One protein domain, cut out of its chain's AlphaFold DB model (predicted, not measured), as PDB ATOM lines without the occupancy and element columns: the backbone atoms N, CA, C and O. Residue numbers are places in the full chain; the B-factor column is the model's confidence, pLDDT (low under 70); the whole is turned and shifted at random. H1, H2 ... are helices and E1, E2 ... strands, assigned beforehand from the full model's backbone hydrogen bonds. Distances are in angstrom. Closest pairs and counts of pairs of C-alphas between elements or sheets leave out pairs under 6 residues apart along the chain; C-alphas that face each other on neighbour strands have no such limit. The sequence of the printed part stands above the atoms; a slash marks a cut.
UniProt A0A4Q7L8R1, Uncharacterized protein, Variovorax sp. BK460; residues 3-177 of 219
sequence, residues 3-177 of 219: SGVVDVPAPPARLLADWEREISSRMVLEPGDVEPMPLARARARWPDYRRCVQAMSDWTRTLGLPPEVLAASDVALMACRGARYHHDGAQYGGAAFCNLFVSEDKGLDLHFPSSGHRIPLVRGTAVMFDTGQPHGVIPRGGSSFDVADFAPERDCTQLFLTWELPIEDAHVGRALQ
ATOM      1  N   SER A   3      20.002  41.622 -54.456       98.50
ATOM      2  CA  SER A   3      19.070  41.270 -53.382       98.50
ATOM      3  C   SER A   3      17.929  40.393 -53.879       98.50
ATOM      4  O   SER A   3      17.629  40.356 -55.073       98.50
ATOM      5  N   GLY A   4      17.307  39.671 -52.956       98.31
ATOM      6  CA  GLY A   4      16.139  38.842 -53.204       98.31
ATOM      7  C   GLY A   4      15.462  38.442 -51.900       98.31
ATOM      8  O   GLY A   4      15.907  38.806 -50.814       98.31
ATOM      9  N   VAL A   5      14.381  37.675 -52.011       98.62
ATOM     10  CA  VAL A   5      13.717  37.060 -50.860       98.62
ATOM     11  C   VAL A   5      13.721  35.553 -51.068       98.62
ATOM     12  O   VAL A   5      13.237  35.065 -52.090       98.62
ATOM     13  N   VAL A   6      14.287  34.830 -50.108       98.56
ATOM     14  CA  VAL A   6      14.352  33.367 -50.086       98.56
ATOM     15  C   VAL A   6      13.406  32.813 -49.027       98.56
ATOM     16  O   VAL A   6      13.186  33.433 -47.988       98.56
ATOM     17  N   ASP A   7      12.844  31.630 -49.270       97.75
ATOM     18  CA  ASP A   7      12.001  30.974 -48.272       97.75
ATOM     19  C   ASP A   7      12.864  30.400 -47.144       97.75
ATOM     20  O   ASP A   7      13.671  29.488 -47.351       97.75
ATOM     21  N   VAL A   8      12.691  30.941 -45.939       97.94
ATOM     22  CA  VAL A   8      13.340  30.445 -44.726       97.94
ATOM     23  C   VAL A   8      12.315  30.290 -43.606       97.94
ATOM     24  O   VAL A   8      11.428  31.132 -43.435       97.94
ATOM     25  N   PRO A   9      12.421  29.217 -42.808       97.19
ATOM     26  CA  PRO A   9      11.491  28.974 -41.719       97.19
ATOM     27  C   PRO A   9      11.625  30.033 -40.624       97.19
ATOM     28  O   PRO A   9      12.712  30.538 -40.339       97.19
ATOM     29  N   ALA A  10      10.504  30.322 -39.966       97.06
ATOM     30  CA  ALA A  10      10.491  31.171 -38.787       97.06
ATOM     31  C   ALA A  10      11.381  30.575 -37.674       97.06
ATOM     32  O   ALA A  10      11.276  29.377 -37.391       97.06
ATOM     33  N   PRO A  11      12.223  31.385 -37.004       96.62
ATOM     34  CA  PRO A  11      12.936  30.950 -35.810       96.62
ATOM     35  C   PRO A  11      11.957  30.435 -34.736       96.62
ATOM     36  O   PRO A  11      10.942  31.088 -34.474       96.62
ATOM     37  N   PRO A  12      12.221  29.291 -34.077       96.44
ATOM     38  CA  PRO A  12      11.331  28.786 -33.034       96.44
ATOM     39  C   PRO A  12      11.205  29.758 -31.855       96.44
ATOM     40  O   PRO A  12      12.184  30.390 -31.465       96.44
ATOM     41  N   ALA A  13      10.045  29.783 -31.192       95.69
ATOM     42  CA  ALA A  13       9.780  30.681 -30.057       95.69
ATOM     43  C   ALA A  13      10.848  30.616 -28.947       95.69
ATOM     44  O   ALA A  13      11.213  31.630 -28.360       95.69
ATOM     45  N   ARG A  14      11.404  29.424 -28.684       95.50
ATOM     46  CA  ARG A  14      12.488  29.251 -27.706       95.50
ATOM     47  C   ARG A  14      13.775  29.970 -28.119       95.50
ATOM     48  O   ARG A  14      14.455  30.506 -27.254       95.50
ATOM     49  N   LEU A  15      14.107  29.954 -29.409       97.12
ATOM     50  CA  LEU A  15      15.280  30.640 -29.942       97.12
ATOM     51  C   LEU A  15      15.085  32.158 -29.889       97.12
ATOM     52  O   LEU A  15      15.983  32.856 -29.430       97.12
ATOM     53  N   LEU A  16      13.894  32.644 -30.255       96.19
ATOM     54  CA  LEU A  16      13.531  34.059 -30.133       96.19
ATOM     55  C   LEU A  16      13.683  34.556 -28.687       96.19
ATOM     56  O   LEU A  16      14.358  35.552 -28.454       96.19
ATOM     57  N   ALA A  17      13.159  33.811 -27.710       95.44
ATOM     58  CA  ALA A  17      13.285  34.154 -26.291       95.44
ATOM     59  C   ALA A  17      14.736  34.096 -25.767       95.44
ATOM     60  O   ALA A  17      15.071  34.742 -24.772       95.44
ATOM     61  N   ASP A  18      15.607  33.289 -26.383       95.19
ATOM     62  CA  ASP A  18      17.033  33.264 -26.050       95.19
ATOM     63  C   ASP A  18      17.774  34.463 -26.656       95.19
ATOM     64  O   ASP A  18      18.627  35.034 -25.978       95.19
ATOM     65  N   TRP A  19      17.448  34.855 -27.892       96.00
ATOM     66  CA  TRP A  19      17.993  36.059 -28.523       96.00
ATOM     67  C   TRP A  19      17.569  37.324 -27.792       96.00
ATOM     68  O   TRP A  19      18.432  38.122 -27.443       96.00
ATOM     69  N   GLU A  20      16.279  37.465 -27.489       94.12
ATOM     70  CA  GLU A  20      15.749  38.595 -26.721       94.12
ATOM     71  C   GLU A  20      16.485  38.740 -25.387       94.12
ATOM     72  O   GLU A  20      16.948  39.824 -25.050       94.12
ATOM     73  N   ARG A  21      16.688  37.629 -24.667       94.25
ATOM     74  CA  ARG A  21      17.455  37.625 -23.419       94.25
ATOM     75  C   ARG A  21      18.906  38.043 -23.626       94.25
ATOM     76  O   ARG A  21      19.437  38.760 -22.784       94.25
ATOM     77  N   GLU A  22      19.575  37.556 -24.668       94.50
ATOM     78  CA  GLU A  22      20.966  37.936 -24.944       94.50
ATOM     79  C   GLU A  22      21.070  39.443 -25.195       94.50
ATOM     80  O   GLU A  22      21.836  40.120 -24.511       94.50
ATOM     81  N   ILE A  23      20.214  39.964 -26.075       92.94
ATOM     82  CA  ILE A  23      20.163  41.382 -26.433       92.94
ATOM     83  C   ILE A  23      19.836  42.236 -25.205       92.94
ATOM     84  O   ILE A  23      20.518  43.216 -24.942       92.94
ATOM     85  N   SER A  24      18.838  41.852 -24.403       89.44
ATOM     86  CA  SER A  24      18.371  42.676 -23.283       89.44
ATOM     87  C   SER A  24      19.273  42.637 -22.047       89.44
ATOM     88  O   SER A  24      19.162  43.512 -21.193       89.44
ATOM     89  N   SER A  25      20.075  41.580 -21.866       87.81
ATOM     90  CA  SER A  25      20.812  41.350 -20.609       87.81
ATOM     91  C   SER A  25      22.327  41.348 -20.744       87.81
ATOM     92  O   SER A  25      23.015  41.418 -19.726       87.81
ATOM     93  N   ARG A  26      22.855  41.214 -21.963       85.94
ATOM     94  CA  ARG A  26      24.296  41.038 -22.197       85.94
ATOM     95  C   ARG A  26      24.859  41.937 -23.281       85.94
ATOM     96  O   ARG A  26      26.077  42.032 -23.375       85.94
ATOM     97  N   MET A  27      24.003  42.586 -24.061       87.25
ATOM     98  CA  MET A  27      24.416  43.493 -25.120       87.25
ATOM     99  C   MET A  27      23.944  44.903 -24.801       87.25
ATOM    100  O   MET A  27      22.847  45.107 -24.284       87.25
ATOM    101  N   VAL A  28      24.780  45.877 -25.133       83.94
ATOM    102  CA  VAL A  28      24.373  47.275 -25.220       83.94
ATOM    103  C   VAL A  28      24.173  47.535 -26.706       83.94
ATOM    104  O   VAL A  28      25.130  47.829 -27.401       83.94
ATOM    105  N   LEU A  29      22.958  47.285 -27.204       92.75
ATOM    106  CA  LEU A  29      22.609  47.502 -28.610       92.75
ATOM    107  C   LEU A  29      21.896  48.856 -28.743       92.75
ATOM    108  O   LEU A  29      20.660  48.944 -28.639       92.75
ATOM    109  N   GLU A  30      22.678  49.924 -28.888       94.44
ATOM    110  CA  GLU A  30      22.155  51.278 -29.054       94.44
ATOM    111  C   GLU A  30      21.582  51.474 -30.469       94.44
ATOM    112  O   GLU A  30      21.866  50.709 -31.397       94.44
ATOM    113  N   PRO A  31      20.704  52.471 -30.673       96.69
ATOM    114  CA  PRO A  31      20.285  52.855 -32.011       96.69
ATOM    115  C   PRO A  31      21.472  53.147 -32.929       96.69
ATOM    116  O   PRO A  31      22.224  54.102 -32.718       96.69
ATOM    117  N   GLY A  32      21.557  52.383 -34.013       96.50
ATOM    118  CA  GLY A  32      22.613  52.508 -35.005       96.50
ATOM    119  C   GLY A  32      23.713  51.460 -34.894       96.50
ATOM    120  O   GLY A  32      24.550  51.424 -35.795       96.50
ATOM    121  N   ASP A  33      23.674  50.614 -33.866       95.62
ATOM    122  CA  ASP A  33      24.678  49.580 -33.637       95.62
ATOM    123  C   ASP A  33      24.360  48.286 -34.388       95.62
ATOM    124  O   ASP A  33      23.198  47.897 -34.573       95.62
ATOM    125  N   VAL A  34      25.432  47.588 -34.758       97.00
ATOM    126  CA  VAL A  34      25.435  46.231 -35.303       97.00
ATOM    127  C   VAL A  34      26.441  45.427 -34.488       97.00
ATOM    128  O   VAL A  34      27.616  45.769 -34.448       97.00
ATOM    129  N   GLU A  35      25.995  44.351 -33.850       97.12
ATOM    130  CA  GLU A  35      26.802  43.600 -32.889       97.12
ATOM    131  C   GLU A  35      26.715  42.088 -33.142       97.12
ATOM    132  O   GLU A  35      25.644  41.568 -33.497       97.12
ATOM    133  N   PRO A  36      27.813  41.338 -32.948       97.19
ATOM    134  CA  PRO A  36      27.812  39.897 -33.118       97.19
ATOM    135  C   PRO A  36      27.031  39.196 -32.000       97.19
ATOM    136  O   PRO A  36      27.132  39.505 -30.814       97.19
ATOM    137  N   MET A  37      26.293  38.165 -32.390       97.19
ATOM    138  CA  MET A  37      25.561  37.261 -31.508       97.19
ATOM    139  C   MET A  37      26.292  35.916 -31.399       97.19
ATOM    140  O   MET A  37      26.927  35.462 -32.355       97.19
ATOM    141  N   PRO A  38      26.149  35.179 -30.282       95.81
ATOM    142  CA  PRO A  38      26.810  33.889 -30.094       95.81
ATOM    143  C   PRO A  38      26.189  32.788 -30.978       95.81
ATOM    144  O   PRO A  38      25.381  31.970 -30.516       95.81
ATOM    145  N   LEU A  39      26.591  32.722 -32.254       97.06
ATOM    146  CA  LEU A  39      26.039  31.798 -33.254       97.06
ATOM    147  C   LEU A  39      26.152  30.332 -32.819       97.06
ATOM    148  O   LEU A  39      25.194  29.575 -32.965       97.06
ATOM    149  N   ALA A  40      27.279  29.919 -32.232       95.31
ATOM    150  CA  ALA A  40      27.458  28.548 -31.747       95.31
ATOM    151  C   ALA A  40      26.361  28.137 -30.744       95.31
ATOM    152  O   ALA A  40      25.813  27.034 -30.823       95.31
ATOM    153  N   ARG A  41      25.978  29.052 -29.842       94.06
ATOM    154  CA  ARG A  41      24.891  28.834 -28.881       94.06
ATOM    155  C   ARG A  41      23.524  28.854 -29.560       94.06
ATOM    156  O   ARG A  41      22.689  28.009 -29.238       94.06
ATOM    157  N   ALA A  42      23.298  29.776 -30.498       96.31
ATOM    158  CA  ALA A  42      22.052  29.847 -31.261       96.31
ATOM    159  C   ALA A  42      21.803  28.548 -32.049       96.31
ATOM    160  O   ALA A  42      20.719  27.971 -31.961       96.31
ATOM    161  N   ARG A  43      22.830  28.016 -32.730       96.44
ATOM    162  CA  ARG A  43      22.763  26.771 -33.521       96.44
ATOM    163  C   ARG A  43      22.278  25.571 -32.714       96.44
ATOM    164  O   ARG A  43      21.505  24.774 -33.232       96.44
ATOM    165  N   ALA A  44      22.661  25.460 -31.441       94.75
ATOM    166  CA  ALA A  44      22.212  24.371 -30.570       94.75
ATOM    167  C   ALA A  44      20.686  24.354 -30.343       94.75
ATOM    168  O   ALA A  44      20.130  23.333 -29.940       94.75
ATOM    169  N   ARG A  45      20.003  25.481 -30.583       93.62
ATOM    170  CA  ARG A  45      18.554  25.656 -30.407       93.62
ATOM    171  C   ARG A  45      17.837  26.059 -31.695       93.62
ATOM    172  O   ARG A  45      16.652  26.379 -31.653       93.62
ATOM    173  N   TRP A  46      18.538  26.003 -32.826       97.62
ATOM    174  CA  TRP A  46      18.028  26.379 -34.138       97.62
ATOM    175  C   TRP A  46      17.976  25.154 -35.063       97.62
ATOM    176  O   TRP A  46      18.887  24.948 -35.867       97.62
ATOM    177  N   PRO A  47      16.923  24.318 -34.966       96.31
ATOM    178  CA  PRO A  47      16.806  23.089 -35.757       96.31
ATOM    179  C   PRO A  47      16.873  23.358 -37.267       96.31
ATOM    180  O   PRO A  47      17.481  22.589 -38.010       96.31
ATOM    181  N   ASP A  48      16.319  24.485 -37.706       97.56
ATOM    182  CA  ASP A  48      16.270  24.874 -39.110       97.56
ATOM    183  C   ASP A  48      17.477  25.686 -39.609       97.56
ATOM    184  O   ASP A  48      17.471  26.148 -40.751       97.56
ATOM    185  N   TYR A  49      18.541  25.846 -38.814       98.19
ATOM    186  CA  TYR A  49      19.734  26.592 -39.239       98.19
ATOM    187  C   TYR A  49      20.275  26.096 -40.589       98.19
ATOM    188  O   TYR A  49      20.548  26.884 -41.490       98.19
ATOM    189  N   ARG A  50      20.340  24.770 -40.779       97.62
ATOM    190  CA  ARG A  50      20.794  24.169 -42.044       97.62
ATOM    191  C   ARG A  50      19.913  24.548 -43.237       97.62
ATOM    192  O   ARG A  50      20.436  24.671 -44.335       97.62
ATOM    193  N   ARG A  51      18.607  24.751 -43.034       98.38
ATOM    194  CA  ARG A  51      17.696  25.194 -44.101       98.38
ATOM    195  C   ARG A  51      17.957  26.646 -44.491       98.38
ATOM    196  O   ARG A  51      17.882  26.954 -45.670       98.38
ATOM    197  N   CYS A  52      18.323  27.501 -43.535       98.56
ATOM    198  CA  CYS A  52      18.722  28.885 -43.812       98.56
ATOM    199  C   CYS A  52      20.008  28.932 -44.653       98.56
ATOM    200  O   CYS A  52      20.058  29.616 -45.671       98.56
ATOM    201  N   VAL A  53      21.020  28.139 -44.275       98.38
ATOM    202  CA  VAL A  53      22.274  28.016 -45.043       98.38
ATOM    203  C   VAL A  53      22.012  27.451 -46.444       98.38
ATOM    204  O   VAL A  53      22.544  27.964 -47.423       98.38
ATOM    205  N   GLN A  54      21.162  26.426 -46.556       98.50
ATOM    206  CA  GLN A  54      20.799  25.837 -47.847       98.50
ATOM    207  C   GLN A  54      20.081  26.844 -48.753       98.50
ATOM    208  O   GLN A  54      20.436  26.955 -49.921       98.50
ATOM    209  N   ALA A  55      19.128  27.613 -48.216       98.62
ATOM    210  CA  ALA A  55      18.421  28.646 -48.970       98.62
ATOM    211  C   ALA A  55      19.385  29.700 -49.539       98.62
ATOM    212  O   ALA A  55      19.252  30.085 -50.699       98.62
ATOM    213  N   MET A  56      20.396  30.104 -48.763       98.69
ATOM    214  CA  MET A  56      21.440  31.008 -49.251       98.69
ATOM    215  C   MET A  56      22.329  30.361 -50.304       98.69
ATOM    216  O   MET A  56      22.604  30.996 -51.313       98.69
ATOM    217  N   SER A  57      22.726  29.098 -50.124       98.50
ATOM    218  CA  SER A  57      23.509  28.363 -51.126       98.50
ATOM    219  C   SER A  57      22.760  28.218 -52.453       98.50
ATOM    220  O   SER A  57      23.346  28.361 -53.525       98.50
ATOM    221  N   ASP A  58      21.455  27.951 -52.405       98.62
ATOM    222  CA  ASP A  58      20.633  27.849 -53.607       98.62
ATOM    223  C   ASP A  58      20.437  29.218 -54.267       98.62
ATOM    224  O   ASP A  58      20.541  29.319 -55.489       98.62
ATOM    225  N   TRP A  59      20.229  30.279 -53.482       98.75
ATOM    226  CA  TRP A  59      20.122  31.641 -54.001       98.75
ATOM    227  C   TRP A  59      21.418  32.125 -54.649       98.75
ATOM    228  O   TRP A  59      21.377  32.559 -55.801       98.75
ATOM    229  N   THR A  60      22.573  31.977 -53.997       98.56
ATOM    230  CA  THR A  60      23.866  32.366 -54.586       98.56
ATOM    231  C   THR A  60      24.180  31.558 -55.845       98.56
ATOM    232  O   THR A  60      24.685  32.120 -56.818       98.56
ATOM    233  N   ARG A  61      23.759  30.287 -55.916       98.19
ATOM    234  CA  ARG A  61      23.830  29.493 -57.154       98.19
ATOM    235  C   ARG A  61      23.035  30.115 -58.298       98.19
ATOM    236  O   ARG A  61      23.519  30.116 -59.428       98.19
ATOM    237  N   THR A  62      21.851  30.677 -58.038       98.06
ATOM    238  CA  THR A  62      21.083  31.388 -59.083       98.06
ATOM    239  C   THR A  62      21.784  32.651 -59.591       98.06
ATOM    240  O   THR A  62      21.535  33.070 -60.718       98.06
ATOM    241  N   LEU A  63      22.697  33.214 -58.793       97.81
ATOM    242  CA  LEU A  63      23.544  34.356 -59.148       97.81
ATOM    243  C   LEU A  63      24.854  33.929 -59.837       97.81
ATOM    244  O   LEU A  63      25.671  34.778 -60.184       97.81
ATOM    245  N   GLY A  64      25.051  32.625 -60.059       97.56
ATOM    246  CA  GLY A  64      26.224  32.066 -60.730       97.56
ATOM    247  C   GLY A  64      27.389  31.717 -59.804       97.56
ATOM    248  O   GLY A  64      28.469  31.413 -60.308       97.56
ATOM    249  N   LEU A  65      27.196  31.734 -58.480       98.06
ATOM    250  CA  LEU A  65      28.231  31.338 -57.523       98.06
ATOM    251  C   LEU A  65      28.199  29.816 -57.299       98.06
ATOM    252  O   LEU A  65      27.137  29.258 -57.005       98.06
ATOM    253  N   PRO A  66      29.344  29.124 -57.395       96.94
ATOM    254  CA  PRO A  66      29.450  27.735 -56.971       96.94
ATOM    255  C   PRO A  66      29.096  27.582 -55.477       96.94
ATOM    256  O   PRO A  66      29.450  28.455 -54.677       96.94
ATOM    257  N   PRO A  67      28.423  26.490 -55.060       94.50
ATOM    258  CA  PRO A  67      28.090  26.247 -53.651       94.50
ATOM    259  C   PRO A  67      29.297  26.288 -52.704       94.50
ATOM    260  O   PRO A  67      29.147  26.615 -51.527       94.50
ATOM    261  N   GLU A  68      30.483  25.963 -53.218       96.25
ATOM    262  CA  GLU A  68      31.747  25.918 -52.489       96.25
ATOM    263  C   GLU A  68      32.172  27.293 -51.970       96.25
ATOM    264  O   GLU A  68      32.759  27.354 -50.894       96.25
ATOM    265  N   VAL A  69      31.833  28.380 -52.673       96.88
ATOM    266  CA  VAL A  69      32.184  29.749 -52.256       96.88
ATOM    267  C   VAL A  69      31.540  30.064 -50.908       96.88
ATOM    268  O   VAL A  69      32.226  30.389 -49.949       96.88
ATOM    269  N   LEU A  70      30.222  29.866 -50.795       97.06
ATOM    270  CA  LEU A  70      29.501  30.098 -49.540       97.06
ATOM    271  C   LEU A  70      29.907  29.094 -48.447       97.06
ATOM    272  O   LEU A  70      29.910  29.432 -47.269       97.06
ATOM    273  N   ALA A  71      30.208  27.846 -48.825       96.31
ATOM    274  CA  ALA A  71      30.572  26.794 -47.876       96.31
ATOM    275  C   ALA A  71      31.981  26.963 -47.285       96.31
ATOM    276  O   ALA A  71      32.228  26.468 -46.184       96.31
ATOM    277  N   ALA A  72      32.890  27.614 -48.015       96.88
ATOM    278  CA  ALA A  72      34.241  27.931 -47.561       96.88
ATOM    279  C   ALA A  72      34.301  29.211 -46.711       96.88
ATOM    280  O   ALA A  72      35.252  29.373 -45.951       96.88
ATOM    281  N   SER A  73      33.304  30.091 -46.827       96.94
ATOM    282  CA  SER A  73      33.210  31.326 -46.049       96.94
ATOM    283  C   SER A  73      32.717  31.090 -44.623       96.94
ATOM    284  O   SER A  73      31.765  30.338 -44.381       96.94
ATOM    285  N   ASP A  74      33.325  31.807 -43.681       93.19
ATOM    286  CA  ASP A  74      32.843  31.864 -42.311       93.19
ATOM    287  C   ASP A  74      31.483  32.562 -42.237       93.19
ATOM    288  O   ASP A  74      31.150  33.444 -43.029       93.19
ATOM    289  N   VAL A  75      30.680  32.123 -41.269       97.69
ATOM    290  CA  VAL A  75      29.328  32.627 -41.037       97.69
ATOM    291  C   VAL A  75      29.208  33.166 -39.624       97.69
ATOM    292  O   VAL A  75      29.519  32.473 -38.651       97.69
ATOM    293  N   ALA A  76      28.684  34.381 -39.512       98.31
ATOM    294  CA  ALA A  76      28.359  35.021 -38.246       98.31
ATOM    295  C   ALA A  76      26.848  35.251 -38.121       98.31
ATOM    296  O   ALA A  76      26.116  35.300 -39.108       98.31
ATOM    297  N   LEU A  77      26.372  35.363 -36.880       98.69
ATOM    298  CA  LEU A  77      25.032  35.856 -36.568       98.69
ATOM    299  C   LEU A  77      25.197  37.251 -35.994       98.69
ATOM    300  O   LEU A  77      25.946  37.415 -35.037       98.69
ATOM    301  N   MET A  78      24.463  38.209 -36.532       98.50
ATOM    302  CA  MET A  78      24.508  39.603 -36.119       98.50
ATOM    303  C   MET A  78      23.132  40.040 -35.626       98.50
ATOM    304  O   MET A  78      22.102  39.518 -36.072       98.50
ATOM    305  N   ALA A  79      23.120  41.003 -34.714       98.31
ATOM    306  CA  ALA A  79      21.940  41.761 -34.334       98.31
ATOM    307  C   ALA A  79      22.199  43.246 -34.597       98.31
ATOM    308  O   ALA A  79      23.291  43.733 -34.331       98.31
ATOM    309  N   CYS A  80      21.203  43.972 -35.092       97.88
ATOM    310  CA  CYS A  80      21.282  45.422 -35.210       97.88
ATOM    311  C   CYS A  80      20.000  46.101 -34.750       97.88
ATOM    312  O   CYS A  80      18.919  45.507 -34.805       97.88
ATOM    313  N   ARG A  81      20.105  47.354 -34.310       97.06
ATOM    314  CA  ARG A  81      18.955  48.212 -33.989       97.06
ATOM    315  C   ARG A  81      18.996  49.429 -34.900       97.06
ATOM    316  O   ARG A  81      19.443  50.507 -34.516       97.06
ATOM    317  N   GLY A  82      18.548  49.224 -36.136       97.19
ATOM    318  CA  GLY A  82      18.962  50.107 -37.221       97.19
ATOM    319  C   GLY A  82      20.464  49.989 -37.474       97.19
ATOM    320  O   GLY A  82      21.113  49.083 -36.964       97.19
ATOM    321  N   ALA A  83      21.001  50.893 -38.282       97.69
ATOM    322  CA  ALA A  83      22.437  51.071 -38.440       97.69
ATOM    323  C   ALA A  83      22.690  52.483 -38.961       97.69
ATOM    324  O   ALA A  83      22.049  52.889 -39.940       97.69
ATOM    325  N   ARG A  84      23.618  53.214 -38.330       98.00
ATOM    326  CA  ARG A  84      24.130  54.472 -38.898       98.00
ATOM    327  C   ARG A  84      24.735  54.193 -40.265       98.00
ATOM    328  O   ARG A  84      25.178  53.076 -40.526       98.00
ATOM    329  N   TYR A  85      24.774  55.194 -41.137       98.25
ATOM    330  CA  TYR A  85      25.432  54.999 -42.421       98.25
ATOM    331  C   TYR A  85      26.940  54.825 -42.251       98.25
ATOM    332  O   TYR A  85      27.597  55.641 -41.608       98.25
ATOM    333  N   HIS A  86      27.478  53.777 -42.859       97.25
ATOM    334  CA  HIS A  86      28.898  53.442 -42.851       97.25
ATOM    335  C   HIS A  86      29.261  52.686 -44.133       97.25
ATOM    336  O   HIS A  86      28.395  52.375 -44.951       97.25
ATOM    337  N   HIS A  87      30.549  52.419 -44.313       96.44
ATOM    338  CA  HIS A  87      31.035  51.349 -45.173       96.44
ATOM    339  C   HIS A  87      31.958  50.467 -44.330       96.44
ATOM    340  O   HIS A  87      32.594  50.949 -43.393       96.44
ATOM    341  N   ASP A  88      32.081  49.206 -44.708       96.38
ATOM    342  CA  ASP A  88      32.913  48.220 -44.018       96.38
ATOM    343  C   ASP A  88      34.260  48.006 -44.720       96.38
ATOM    344  O   ASP A  88      35.163  47.387 -44.169       96.38
ATOM    345  N   GLY A  89      34.443  48.568 -45.922       94.69
ATOM    346  CA  GLY A  89      35.613  48.303 -46.771       94.69
ATOM    347  C   GLY A  89      36.980  48.750 -46.230       94.69
ATOM    348  O   GLY A  89      37.989  48.438 -46.847       94.69
ATOM    349  N   ALA A  90      37.048  49.481 -45.111       92.50
ATOM    350  CA  ALA A  90      38.328  49.760 -44.441       92.50
ATOM    351  C   ALA A  90      38.814  48.578 -43.580       92.50
ATOM    352  O   ALA A  90      39.987  48.507 -43.241       92.50
ATOM    353  N   GLN A  91      37.906  47.674 -43.207       92.94
ATOM    354  CA  GLN A  91      38.204  46.468 -42.433       92.94
ATOM    355  C   GLN A  91      37.963  45.188 -43.246       92.94
ATOM    356  O   GLN A  91      38.557  44.154 -42.956       92.94
ATOM    357  N   TYR A  92      37.058  45.257 -44.222       94.12
ATOM    358  CA  TYR A  92      36.572  44.128 -45.005       94.12
ATOM    359  C   TYR A  92      36.668  44.402 -46.510       94.12
ATOM    360  O   TYR A  92      35.816  43.950 -47.277       94.12
ATOM    361  N   GLY A  93      37.660  45.178 -46.953       92.12
ATOM    362  CA  GLY A  93      37.824  45.591 -48.349       92.12
ATOM    363  C   GLY A  93      38.075  44.424 -49.304       92.12
ATOM    364  O   GLY A  93      37.693  44.498 -50.467       92.12
ATOM    365  N   GLY A  94      38.645  43.322 -48.805       92.94
ATOM    366  CA  GLY A  94      38.790  42.053 -49.533       92.94
ATOM    367  C   GLY A  94      37.535  41.165 -49.545       92.94
ATOM    368  O   GLY A  94      37.573  40.044 -50.057       92.94
ATOM    369  N   ALA A  95      36.410  41.624 -48.990       96.50
ATOM    370  CA  ALA A  95      35.195  40.829 -48.874       96.50
ATOM    371  C   ALA A  95      33.958  41.541 -49.432       96.50
ATOM    372  O   ALA A  95      33.796  42.755 -49.365       96.50
ATOM    373  N   ALA A  96      33.034  40.739 -49.943       98.19
ATOM    374  CA  ALA A  96      31.645  41.100 -50.118       98.19
ATOM    375  C   ALA A  96      30.839  40.482 -48.980       98.19
ATOM    376  O   ALA A  96      30.990  39.298 -48.666       98.19
ATOM    377  N   PHE A  97      29.929  41.255 -48.402       98.56
ATOM    378  CA  PHE A  97      28.977  40.716 -47.444       98.56
ATOM    379  C   PHE A  97      27.810  40.068 -48.169       98.56
ATOM    380  O   PHE A  97      27.233  40.628 -49.105       98.56
ATOM    381  N   CYS A  98      27.451  38.876 -47.710       98.81
ATOM    382  CA  CYS A  98      26.275  38.139 -48.131       98.81
ATOM    383  C   CYS A  98      25.402  37.925 -46.895       98.81
ATOM    384  O   CYS A  98      25.753  37.146 -46.022       98.81
ATOM    385  N   ASN A  99      24.286  38.640 -46.787       98.81
ATOM    386  CA  ASN A  99      23.441  38.686 -45.598       98.81
ATOM    387  C   ASN A  99      22.124  37.942 -45.828       98.81
ATOM    388  O   ASN A  99      21.517  38.072 -46.889       98.81
ATOM    389  N   LEU A 100      21.643  37.239 -44.802       98.88
ATOM    390  CA  LEU A 100      20.302  36.662 -44.716       98.88
ATOM    391  C   LEU A 100      19.596  37.161 -43.455       98.88
ATOM    392  O   LEU A 100      19.928  36.735 -42.346       98.88
ATOM    393  N   PHE A 101      18.564  37.981 -43.614       98.75
ATOM    394  CA  PHE A 101      17.716  38.413 -42.504       98.75
ATOM    395  C   PHE A 101      16.736  37.308 -42.110       98.75
ATOM    396  O   PHE A 101      16.004  36.769 -42.941       98.75
ATOM    397  N   VAL A 102      16.702  36.967 -40.821       98.50
ATOM    398  CA  VAL A 102      15.877  35.866 -40.280       98.50
ATOM    399  C   VAL A 102      14.768  36.347 -39.342       98.50
ATOM    400  O   VAL A 102      13.956  35.544 -38.879       98.50
ATOM    401  N   SER A 103      14.732  37.649 -39.064       96.38
ATOM    402  CA  SER A 103      13.712  38.303 -38.238       96.38
ATOM    403  C   SER A 103      12.486  38.705 -39.051       96.38
ATOM    404  O   SER A 103      12.546  38.797 -40.273       96.38
ATOM    405  N   GLU A 104      11.364  38.934 -38.369       97.06
ATOM    406  CA  GLU A 104      10.147  39.460 -38.998       97.06
ATOM    407  C   GLU A 104      10.329  40.906 -39.490       97.06
ATOM    408  O   GLU A 104      11.233  41.625 -39.050       97.06
ATOM    409  N   ASP A 105       9.433  41.346 -40.381       98.00
ATOM    410  CA  ASP A 105       9.397  42.736 -40.842       98.00
ATOM    411  C   ASP A 105       9.089  43.690 -39.678       98.00
ATOM    412  O   ASP A 105       8.065  43.563 -39.004       98.00
ATOM    413  N   LYS A 106       9.971  44.673 -39.468       97.50
ATOM    414  CA  LYS A 106       9.826  45.736 -38.451       97.50
ATOM    415  C   LYS A 106       9.630  47.126 -39.065       97.50
ATOM    416  O   LYS A 106       9.733  48.146 -38.376       97.50
ATOM    417  N   GLY A 107       9.344  47.179 -40.365       98.06
ATOM    418  CA  GLY A 107       9.197  48.419 -41.120       98.06
ATOM    419  C   GLY A 107      10.529  49.129 -41.341       98.06
ATOM    420  O   GLY A 107      10.563  50.357 -41.308       98.06
ATOM    421  N   LEU A 108      11.616  48.369 -41.504       98.62
ATOM    422  CA  LEU A 108      12.958  48.884 -41.779       98.62
ATOM    423  C   LEU A 108      13.391  48.496 -43.194       98.62
ATOM    424  O   LEU A 108      12.961  47.461 -43.716       98.62
ATOM    425  N   ASP A 109      14.265  49.310 -43.772       98.69
ATOM    426  CA  ASP A 109      14.935  49.036 -45.037       98.69
ATOM    427  C   ASP A 109      16.458  49.102 -44.839       98.69
ATOM    428  O   ASP A 109      16.965  49.983 -44.137       98.69
ATOM    429  N   LEU A 110      17.193  48.213 -45.511       98.69
ATOM    430  CA  LEU A 110      18.612  48.420 -45.797       98.69
ATOM    431  C   LEU A 110      18.711  49.394 -46.976       98.69
ATOM    432  O   LEU A 110      18.194  49.127 -48.064       98.69
ATOM    433  N   HIS A 111      19.344  50.538 -46.743       98.50
ATOM    434  CA  HIS A 111      19.434  51.638 -47.695       98.50
ATOM    435  C   HIS A 111      20.876  51.850 -48.153       98.50
ATOM    436  O   HIS A 111      21.760  52.039 -47.321       98.50
ATOM    437  N   PHE A 112      21.076  51.892 -49.471       97.69
ATOM    438  CA  PHE A 112      22.343  52.232 -50.120       97.69
ATOM    439  C   PHE A 112      22.223  53.621 -50.771       97.69
ATOM    440  O   PHE A 112      21.773  53.722 -51.917       97.69
ATOM    441  N   PRO A 113      22.593  54.711 -50.076       95.50
ATOM    442  CA  PRO A 113      22.364  56.088 -50.528       95.50
ATOM    443  C   PRO A 113      23.017  56.419 -51.872       95.50
ATOM    444  O   PRO A 113      22.421  57.140 -52.668       95.50
ATOM    445  N   SER A 114      24.200  55.869 -52.162       92.12
ATOM    446  CA  SER A 114      24.924  56.142 -53.414       92.12
ATOM    447  C   SER A 114      24.199  55.621 -54.657       92.12
ATOM    448  O   SER A 114      24.325  56.198 -55.733       92.12
ATOM    449  N   SER A 115      23.440  54.531 -54.521       92.19
ATOM    450  CA  SER A 115      22.707  53.900 -55.624       92.19
ATOM    451  C   SER A 115      21.189  54.095 -55.525       92.19
ATOM    452  O   SER A 115      20.465  53.767 -56.463       92.19
ATOM    453  N   GLY A 116      20.697  54.621 -54.399       94.12
ATOM    454  CA  GLY A 116      19.280  54.832 -54.109       94.12
ATOM    455  C   GLY A 116      18.495  53.554 -53.789       94.12
ATOM    456  O   GLY A 116      17.276  53.620 -53.619       94.12
ATOM    457  N   HIS A 117      19.152  52.391 -53.703       96.88
ATOM    458  CA  HIS A 117      18.463  51.130 -53.432       96.88
ATOM    459  C   HIS A 117      17.938  51.079 -52.000       96.88
ATOM    460  O   HIS A 117      18.657  51.376 -51.044       96.88
ATOM    461  N   ARG A 118      16.689  50.630 -51.861       98.00
ATOM    462  CA  ARG A 118      16.004  50.399 -50.587       98.00
ATOM    463  C   ARG A 118      15.467  48.985 -50.575       98.00
ATOM    464  O   ARG A 118      14.622  48.645 -51.401       98.00
ATOM    465  N   ILE A 119      15.984  48.169 -49.669       98.56
ATOM    466  CA  ILE A 119      15.632  46.757 -49.561       98.56
ATOM    467  C   ILE A 119      14.839  46.570 -48.271       98.56
ATOM    468  O   ILE A 119      15.425  46.701 -47.195       98.56
ATOM    469  N   PRO A 120      13.534  46.257 -48.348       98.56
ATOM    470  CA  PRO A 120      12.744  45.941 -47.169       98.56
ATOM    471  C   PRO A 120      13.348  44.779 -46.388       98.56
ATOM    472  O   PRO A 120      13.603  43.718 -46.954       98.56
ATOM    473  N   LEU A 121      13.547  44.968 -45.085       98.69
ATOM    474  CA  LEU A 121      14.048  43.926 -44.197       98.69
ATOM    475  C   LEU A 121      12.893  43.073 -43.688       98.69
ATOM    476  O   LEU A 121      12.286  43.356 -42.655       98.69
ATOM    477  N   VAL A 122      12.593  42.027 -44.448       98.56
ATOM    478  CA  VAL A 122      11.644  40.968 -44.086       98.56
ATOM    479  C   VAL A 122      12.382  39.650 -43.847       98.56
ATOM    480  O   VAL A 122      13.519  39.476 -44.304       98.56
ATOM    481  N   ARG A 123      11.739  38.676 -43.192       98.69
ATOM    482  CA  ARG A 123      12.324  37.335 -43.063       98.69
ATOM    483  C   ARG A 123      12.611  36.756 -44.447       98.69
ATOM    484  O   ARG A 123      11.728  36.723 -45.299       98.69
ATOM    485  N   GLY A 124      13.829  36.261 -44.633       98.75
ATOM    486  CA  GLY A 124      14.289  35.702 -45.898       98.75
ATOM    487  C   GLY A 124      14.913  36.724 -46.838       98.75
ATOM    488  O   GLY A 124      15.313  36.351 -47.934       98.75
ATOM    489  N   THR A 125      15.021  37.997 -46.446       98.94
ATOM    490  CA  THR A 125      15.741  38.986 -47.257       98.94
ATOM    491  C   THR A 125      17.199  38.565 -47.376       98.94
ATOM    492  O   THR A 125      17.905  38.484 -46.370       98.94
ATOM    493  N   ALA A 126      17.629  38.301 -48.604       98.88
ATOM    494  CA  ALA A 126      18.996  37.980 -48.963       98.88
ATOM    495  C   ALA A 126      19.615  39.179 -49.686       98.88
ATOM    496  O   ALA A 126      18.992  39.742 -50.591       98.88
ATOM    497  N   VAL A 127      20.821  39.586 -49.296       98.81
ATOM    498  CA  VAL A 127      21.531  40.721 -49.903       98.81
ATOM    499  C   VAL A 127      22.996  40.361 -50.068       98.81
ATOM    500  O   VAL A 127      23.597  39.856 -49.135       98.81
ATOM    501  N   MET A 128      23.579  40.639 -51.229       98.75
ATOM    502  CA  MET A 128      25.013  40.503 -51.471       98.75
ATOM    503  C   MET A 128      25.560  41.830 -51.987       98.75
ATOM    504  O   MET A 128      25.037  42.383 -52.962       98.75
ATOM    505  N   PHE A 129      26.575  42.381 -51.335       98.38
ATOM    506  CA  PHE A 129      27.093  43.703 -51.671       98.38
ATOM    507  C   PHE A 129      28.575  43.852 -51.330       98.38
ATOM    508  O   PHE A 129      29.114  43.148 -50.485       98.38
ATOM    509  N   ASP A 130      29.208  44.781 -52.036       97.06
ATOM    510  CA  ASP A 130      30.573  45.233 -51.789       97.06
ATOM    511  C   ASP A 130      30.600  46.092 -50.514       97.06
ATOM    512  O   ASP A 130      29.828  47.050 -50.394       97.06
ATOM    513  N   THR A 131      31.474  45.734 -49.576       96.75
ATOM    514  CA  THR A 131      31.640  46.374 -48.262       96.75
ATOM    515  C   THR A 131      32.079  47.834 -48.365       96.75
ATOM    516  O   THR A 131      31.855  48.605 -47.432       96.75
ATOM    517  N   GLY A 132      32.652  48.258 -49.494       95.62
ATOM    518  CA  GLY A 132      32.987  49.655 -49.772       95.62
ATOM    519  C   GLY A 132      31.772  50.547 -50.051       95.62
ATOM    520  O   GLY A 132      31.896  51.774 -50.025       95.62
ATOM    521  N   GLN A 133      30.587  49.981 -50.305       95.56
ATOM    522  CA  GLN A 133      29.387  50.779 -50.567       95.56
ATOM    523  C   GLN A 133      28.813  51.353 -49.265       95.56
ATOM    524  O   GLN A 133      28.500  50.581 -48.358       95.56
ATOM    525  N   PRO A 134      28.569  52.676 -49.177       97.00
ATOM    526  CA  PRO A 134      27.859  53.251 -48.049       97.00
ATOM    527  C   PRO A 134      26.477  52.633 -47.917       97.00
ATOM    528  O   PRO A 134      25.735  52.552 -48.903       97.00
ATOM    529  N   HIS A 135      26.125  52.230 -46.706       98.38
ATOM    530  CA  HIS A 135      24.834  51.640 -46.403       98.38
ATOM    531  C   HIS A 135      24.450  51.852 -44.938       98.38
ATOM    532  O   HIS A 135      25.280  52.194 -44.102       98.38
ATOM    533  N   GLY A 136      23.162  51.709 -44.643       98.25
ATOM    534  CA  GLY A 136      22.609  51.840 -43.297       98.25
ATOM    535  C   GLY A 136      21.222  51.211 -43.209       98.25
ATOM    536  O   GLY A 136      20.597  50.923 -44.232       98.25
ATOM    537  N   VAL A 137      20.727  51.005 -41.991       98.56
ATOM    538  CA  VAL A 137      19.398  50.429 -41.745       98.56
ATOM    539  C   VAL A 137      18.526  51.483 -41.081       98.56
ATOM    540  O   VAL A 137      18.788  51.901 -39.953       98.56
ATOM    541  N   ILE A 138      17.481  51.901 -41.792       98.38
ATOM    542  CA  ILE A 138      16.611  53.022 -41.414       98.38
ATOM    543  C   ILE A 138      15.131  52.633 -41.522       98.38
ATOM    544  O   ILE A 138      14.807  51.628 -42.162       98.38
ATOM    545  N   PRO A 139      14.201  53.405 -40.932       98.00
ATOM    546  CA  PRO A 139      12.778  53.200 -41.167       98.00
ATOM    547  C   PRO A 139      12.415  53.273 -42.649       98.00
ATOM    548  O   PRO A 139      12.929  54.101 -43.409       98.00
ATOM    549  N   ARG A 140      11.469  52.427 -43.052       97.62
ATOM    550  CA  ARG A 140      10.927  52.404 -44.409       97.62
ATOM    551  C   ARG A 140      10.353  53.766 -44.779       97.62
ATOM    552  O   ARG A 140       9.530  54.322 -44.058       97.62
ATOM    553  N   GLY A 141      10.797  54.293 -45.917       95.00
ATOM    554  CA  GLY A 141      10.443  55.637 -46.384       95.00
ATOM    555  C   GLY A 141      11.222  56.790 -45.731       95.00
ATOM    556  O   GLY A 141      11.077  57.921 -46.186       95.00
ATOM    557  N   GLY A 142      12.070  56.532 -44.728       94.19
ATOM    558  CA  GLY A 142      12.955  57.543 -44.138       94.19
ATOM    559  C   GLY A 142      14.070  57.974 -45.096       94.19
ATOM    560  O   GLY A 142      14.471  57.215 -45.977       94.19
ATOM    561  N   SER A 143      14.592  59.190 -44.957       92.00
ATOM    562  CA  SER A 143      15.662  59.728 -45.822       92.00
ATOM    563  C   SER A 143      17.049  59.736 -45.181       92.00
ATOM    564  O   SER A 143      18.038  59.894 -45.892       92.00
ATOM    565  N   SER A 144      17.113  59.582 -43.864       95.06
ATOM    566  CA  SER A 144      18.318  59.673 -43.041       95.06
ATOM    567  C   SER A 144      18.192  58.738 -41.842       95.06
ATOM    568  O   SER A 144      17.105  58.244 -41.542       95.06
ATOM    569  N   PHE A 145      19.307  58.496 -41.165       97.69
ATOM    570  CA  PHE A 145      19.323  57.858 -39.862       97.69
ATOM    571  C   PHE A 145      19.082  58.916 -38.780       97.69
ATOM    572  O   PHE A 145      19.847  59.874 -38.678       97.69
ATOM    573  N   ASP A 146      18.053  58.717 -37.961       96.88
ATOM    574  CA  ASP A 146      17.785  59.490 -36.748       96.88
ATOM    575  C   ASP A 146      17.616  58.519 -35.572       96.88
ATOM    576  O   ASP A 146      16.856  57.555 -35.647       96.88
ATOM    577  N   VAL A 147      18.318  58.772 -34.467       96.31
ATOM    578  CA  VAL A 147      18.214  57.972 -33.235       96.31
ATOM    579  C   VAL A 147      16.778  57.958 -32.698       96.31
ATOM    580  O   VAL A 147      16.341  56.943 -32.148       96.31
ATOM    581  N   ALA A 148      16.028  59.050 -32.876       95.50
ATOM    582  CA  ALA A 148      14.650  59.178 -32.406       95.50
ATOM    583  C   ALA A 148      13.691  58.176 -33.074       95.50
ATOM    584  O   ALA A 148      12.702  57.769 -32.459       95.50
ATOM    585  N   ASP A 149      14.011  57.705 -34.282       95.38
ATOM    586  CA  ASP A 149      13.211  56.708 -34.999       95.38
ATOM    587  C   ASP A 149      13.257  55.305 -34.361       95.38
ATOM    588  O   ASP A 149      12.458  54.418 -34.692       95.38
ATOM    589  N   PHE A 150      14.181  55.106 -33.418       95.69
ATOM    590  CA  PHE A 150      14.450  53.850 -32.731       95.69
ATOM    591  C   PHE A 150      14.145  53.950 -31.235       95.69
ATOM    592  O   PHE A 150      14.891  53.407 -30.425       95.69
ATOM    593  N   ALA A 151      13.063  54.632 -30.852       92.06
ATOM    594  CA  ALA A 151      12.647  54.776 -29.455       92.06
ATOM    595  C   ALA A 151      12.567  53.418 -28.699       92.06
ATOM    596  O   ALA A 151      12.235  52.402 -29.315       92.06
ATOM    597  N   PRO A 152      12.875  53.358 -27.386       86.50
ATOM    598  CA  PRO A 152      12.924  52.110 -26.603       86.50
ATOM    599  C   PRO A 152      11.647  51.265 -26.614       86.50
ATOM    600  O   PRO A 152      11.712  50.052 -26.437       86.50
ATOM    601  N   GLU A 153      10.490  51.887 -26.819       87.62
ATOM    602  CA  GLU A 153       9.183  51.229 -26.827       87.62
ATOM    603  C   GLU A 153       8.919  50.466 -28.132       87.62
ATOM    604  O   GLU A 153       8.004  49.640 -28.194       87.62
ATOM    605  N   ARG A 154       9.704  50.738 -29.181       88.75
ATOM    606  CA  ARG A 154       9.600  50.086 -30.483       88.75
ATOM    607  C   ARG A 154      10.707  49.053 -30.632       88.75
ATOM    608  O   ARG A 154      11.891  49.377 -30.651       88.75
ATOM    609  N   ASP A 155      10.310  47.803 -30.831       91.88
ATOM    610  CA  ASP A 155      11.259  46.771 -31.224       91.88
ATOM    611  C   ASP A 155      11.685  46.981 -32.688       91.88
ATOM    612  O   ASP A 155      10.933  46.705 -33.624       91.88
ATOM    613  N   CYS A 156      12.910  47.471 -32.869       95.44
ATOM    614  CA  CYS A 156      13.565  47.660 -34.165       95.44
ATOM    615  C   CYS A 156      14.694  46.648 -34.413       95.44
ATOM    616  O   CYS A 156      15.452  46.805 -35.368       95.44
ATOM    617  N   THR A 157      14.837  45.624 -33.565       96.19
ATOM    618  CA  THR A 157      15.996  44.731 -33.631       96.19
ATOM    619  C   THR A 157      15.913  43.779 -34.821       96.19
ATOM    620  O   THR A 157      14.986  42.979 -34.920       96.19
ATOM    621  N   GLN A 158      16.887  43.797 -35.714       98.06
ATOM    622  CA  GLN A 158      16.992  42.839 -36.810       98.06
ATOM    623  C   GLN A 158      18.099  41.835 -36.503       98.06
ATOM    624  O   GLN A 158      19.175  42.217 -36.058       98.06
ATOM    625  N   LEU A 159      17.838  40.553 -36.747       98.44
ATOM    626  CA  LEU A 159      18.849  39.499 -36.723       98.44
ATOM    627  C   LEU A 159      19.083  38.955 -38.124       98.44
ATOM    628  O   LEU A 159      18.124  38.648 -38.846       98.44
ATOM    629  N   PHE A 160      20.354  38.775 -38.467       98.81
ATOM    630  CA  PHE A 160      20.768  38.262 -39.763       98.81
ATOM    631  C   PHE A 160      22.015  37.384 -39.658       98.81
ATOM    632  O   PHE A 160      22.864  37.576 -38.790       98.81
ATOM    633  N   LEU A 161      22.105  36.393 -40.542       98.88
ATOM    634  CA  LEU A 161      23.354  35.688 -40.811       98.88
ATOM    635  C   LEU A 161      24.147  36.494 -41.839       98.88
ATOM    636  O   LEU A 161      23.543  37.040 -42.759       98.88
ATOM    637  N   THR A 162      25.465  36.545 -41.702       98.75
ATOM    638  CA  THR A 162      26.367  37.146 -42.692       98.75
ATOM    639  C   THR A 162      27.488  36.176 -43.037       98.75
ATOM    640  O   THR A 162      27.949  35.438 -42.161       98.75
ATOM    641  N   TRP A 163      27.885  36.173 -44.307       98.75
ATOM    642  CA  TRP A 163      29.082  35.519 -44.818       98.75
ATOM    643  C   TRP A 163      29.993  36.558 -45.464       98.75
ATOM    644  O   TRP A 163      29.521  37.432 -46.197       98.75
ATOM    645  N   GLU A 164      31.293  36.391 -45.255       98.00
ATOM    646  CA  GLU A 164      32.346  37.161 -45.913       98.00
ATOM    647  C   GLU A 164      32.810  36.381 -47.150       98.00
ATOM    648  O   GLU A 164      33.465  35.339 -47.045       98.00
ATOM    649  N   LEU A 165      32.394  36.824 -48.337       98.31
ATOM    650  CA  LEU A 165      32.758  36.194 -49.606       98.31
ATOM    651  C   LEU A 165      33.970  36.923 -50.206       98.31
ATOM    652  O   LEU A 165      33.882  38.137 -50.373       98.31
ATOM    653  N   PRO A 166      35.066  36.241 -50.575       97.19
ATOM    654  CA  PRO A 166      36.242  36.909 -51.135       97.19
ATOM    655  C   PRO A 166      35.908  37.557 -52.483       97.19
ATOM    656  O   PRO A 166      35.389  36.884 -53.380       97.19
ATOM    657  N   ILE A 167      36.200  38.850 -52.649       95.69
ATOM    658  CA  ILE A 167      35.899  39.563 -53.906       95.69
ATOM    659  C   ILE A 167      36.818  39.137 -55.056       95.69
ATOM    660  O   ILE A 167      36.444  39.280 -56.221       95.69
ATOM    661  N   GLU A 168      37.980  38.560 -54.747       94.88
ATOM    662  CA  GLU A 168      38.913  37.981 -55.714       94.88
ATOM    663  C   GLU A 168      38.407  36.659 -56.311       94.88
ATOM    664  O   GLU A 168      38.914  36.223 -57.350       94.88
ATOM    665  N   ASP A 169      37.399  36.011 -55.707       97.19
ATOM    666  CA  ASP A 169      36.720  34.904 -56.380       97.19
ATOM    667  C   ASP A 169      36.002  35.435 -57.626       97.19
ATOM    668  O   ASP A 169      35.126  36.301 -57.571       97.19
ATOM    669  N   ALA A 170      36.351  34.873 -58.783       96.31
ATOM    670  CA  ALA A 170      35.873  35.355 -60.073       96.31
ATOM    671  C   ALA A 170      34.341  35.291 -60.241       96.31
ATOM    672  O   ALA A 170      33.800  35.968 -61.119       96.31
ATOM    673  N   HIS A 171      33.628  34.473 -59.463       97.69
ATOM    674  CA  HIS A 171      32.166  34.418 -59.483       97.69
ATOM    675  C   HIS A 171      31.565  35.526 -58.622       97.69
ATOM    676  O   HIS A 171      30.601  36.155 -59.057       97.69
ATOM    677  N   VAL A 172      32.155  35.805 -57.454       97.94
ATOM    678  CA  VAL A 172      31.755  36.917 -56.576       97.94
ATOM    679  C   VAL A 172      31.977  38.249 -57.289       97.94
ATOM    680  O   VAL A 172      31.021  39.010 -57.467       97.94
ATOM    681  N   GLY A 173      33.195  38.486 -57.790       97.06
ATOM    682  CA  GLY A 173      33.538  39.706 -58.521       97.06
ATOM    683  C   GLY A 173      32.650  39.914 -59.750       97.06
ATOM    684  O   GLY A 173      32.084  40.988 -59.937       97.06
ATOM    685  N   ARG A 174      32.403  38.860 -60.544       97.31
ATOM    686  CA  ARG A 174      31.500  38.936 -61.708       97.31
ATOM    687  C   ARG A 174      30.053  39.232 -61.319       97.31
ATOM    688  O   ARG A 174      29.408  40.028 -61.998       97.31
ATOM    689  N   ALA A 175      29.532  38.588 -60.274       97.69
ATOM    690  CA  ALA A 175      28.156  38.798 -59.832       97.69
ATOM    691  C   ALA A 175      27.945  40.235 -59.334       97.69
ATOM    692  O   ALA A 175      26.920  40.848 -59.632       97.69
ATOM    693  N   LEU A 176      28.923  40.789 -58.616       97.19
ATOM    694  CA  LEU A 176      28.870  42.156 -58.097       97.19
ATOM    695  C   LEU A 176      29.376  43.223 -59.069       97.19
ATOM    696  O   LEU A 176      29.204  44.404 -58.773       97.19
ATOM    697  N   GLN A 177      29.914  42.814 -60.222       95.88
ATOM    698  CA  GLN A 177      30.531  43.687 -61.224       95.88
ATOM    699  C   GLN A 177      31.702  44.496 -60.645       95.88
ATOM    700  O   GLN A 177      31.805  45.701 -60.860       95.88
TER     701      GLN A 177
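This is residues 3 to 177 of the 219 residues of an uncharacterized protein of Variovorax sp. BK460 (UniProt A0A4Q7L8R1). Two antiparallel sheets face each other as a sandwich, a large, strongly twisted one and a smaller one; H3 and H4 cover the large sheet's other face, with H1 and H6 by opposite ends of E10. The sandwich is a jelly roll, one long hairpin wound over both sheets, pairing E3 with E10, E4 with E9, E5 with E8 and E6 with E7. The printed part has 175 residues, with six named helices and ten named strands in the order E1 H1 E2 H2 H3 H4 E3 E4 E5 E6 E7 E8 E9 H5 E10 H6; the sheets run E1 E8 E5 E10 E3 E2 and E4 E9 E6 E7. The class is mixed, and the whole is compact, with a radius of gyration of the C-alphas of 15.5 A and spans of 45 by 38 by 27 A.

The large sheet holds E1, residues 3 to 5, from C-alpha 3 at (19.070, 41.270, -53.382); E8, 125 to 130; E5, 95 to 101, 18.8 A; E10, 157 to 166, 27.9 A; E3, 75 to 81, 20.0 A; and E2, 34 to 37. The smaller holds E4, 83 to 86; E9, 135 to 139; E6, 108 to 112; and E7, 117 to 120. The helices are H1, 13 to 26, 19.5 A; H2, 39 to 43; H3, 49 to 62, 20.5 A; H4, 67 to 72; H5, 147 to 150; and H6, 170 to 176, ending at C-alpha 176 at (28.870, 42.156, -58.097).

In the large sheet, these N and O are within hydrogen-bond range: N 4 and O 126, 2.9 A, for E1 and E8; N 99 and O 127, 2.7 A, for E8 and E5; N 98 and O 163, 2.9 A, for E5 and E10; N 78 and O 160, 2.8 A, for E10 and E3; N 35 and O 79, 2.8 A, for E3 and E2. In the smaller they are N 83 and O 137, 3.0 A, for E4 and E9; N 111 and O 136, 2.8 A, for E9 and E6; N 110 and O 119, 2.9 A, for the hairpin E6 and E7. The sheets' facing parts are 9.8 A centre to centre. H1, H3, H4 and H6 on one face of the large sheet make two layers, helices over strands. H3 is over E8 and E5 at a height of 9.3 A, slantwise at 56 degrees to E5 on the local plane. H3 touches H4 with residues 57 to 61 alone, C-alphas of Ser 57 and Pro 67 closest at 5.6 A. H2 only grazes the large sheet, H5 the smaller. Every O i to N i+4 pair is within range in H1, H2, H3, H4 and H6; H5 is too short for one.

The farthest C-alphas, of Glu 153 and Ala 170, are 45.5 A apart. The printed part has no cut, no link is long, and no printed residue is under 70 in pLDDT.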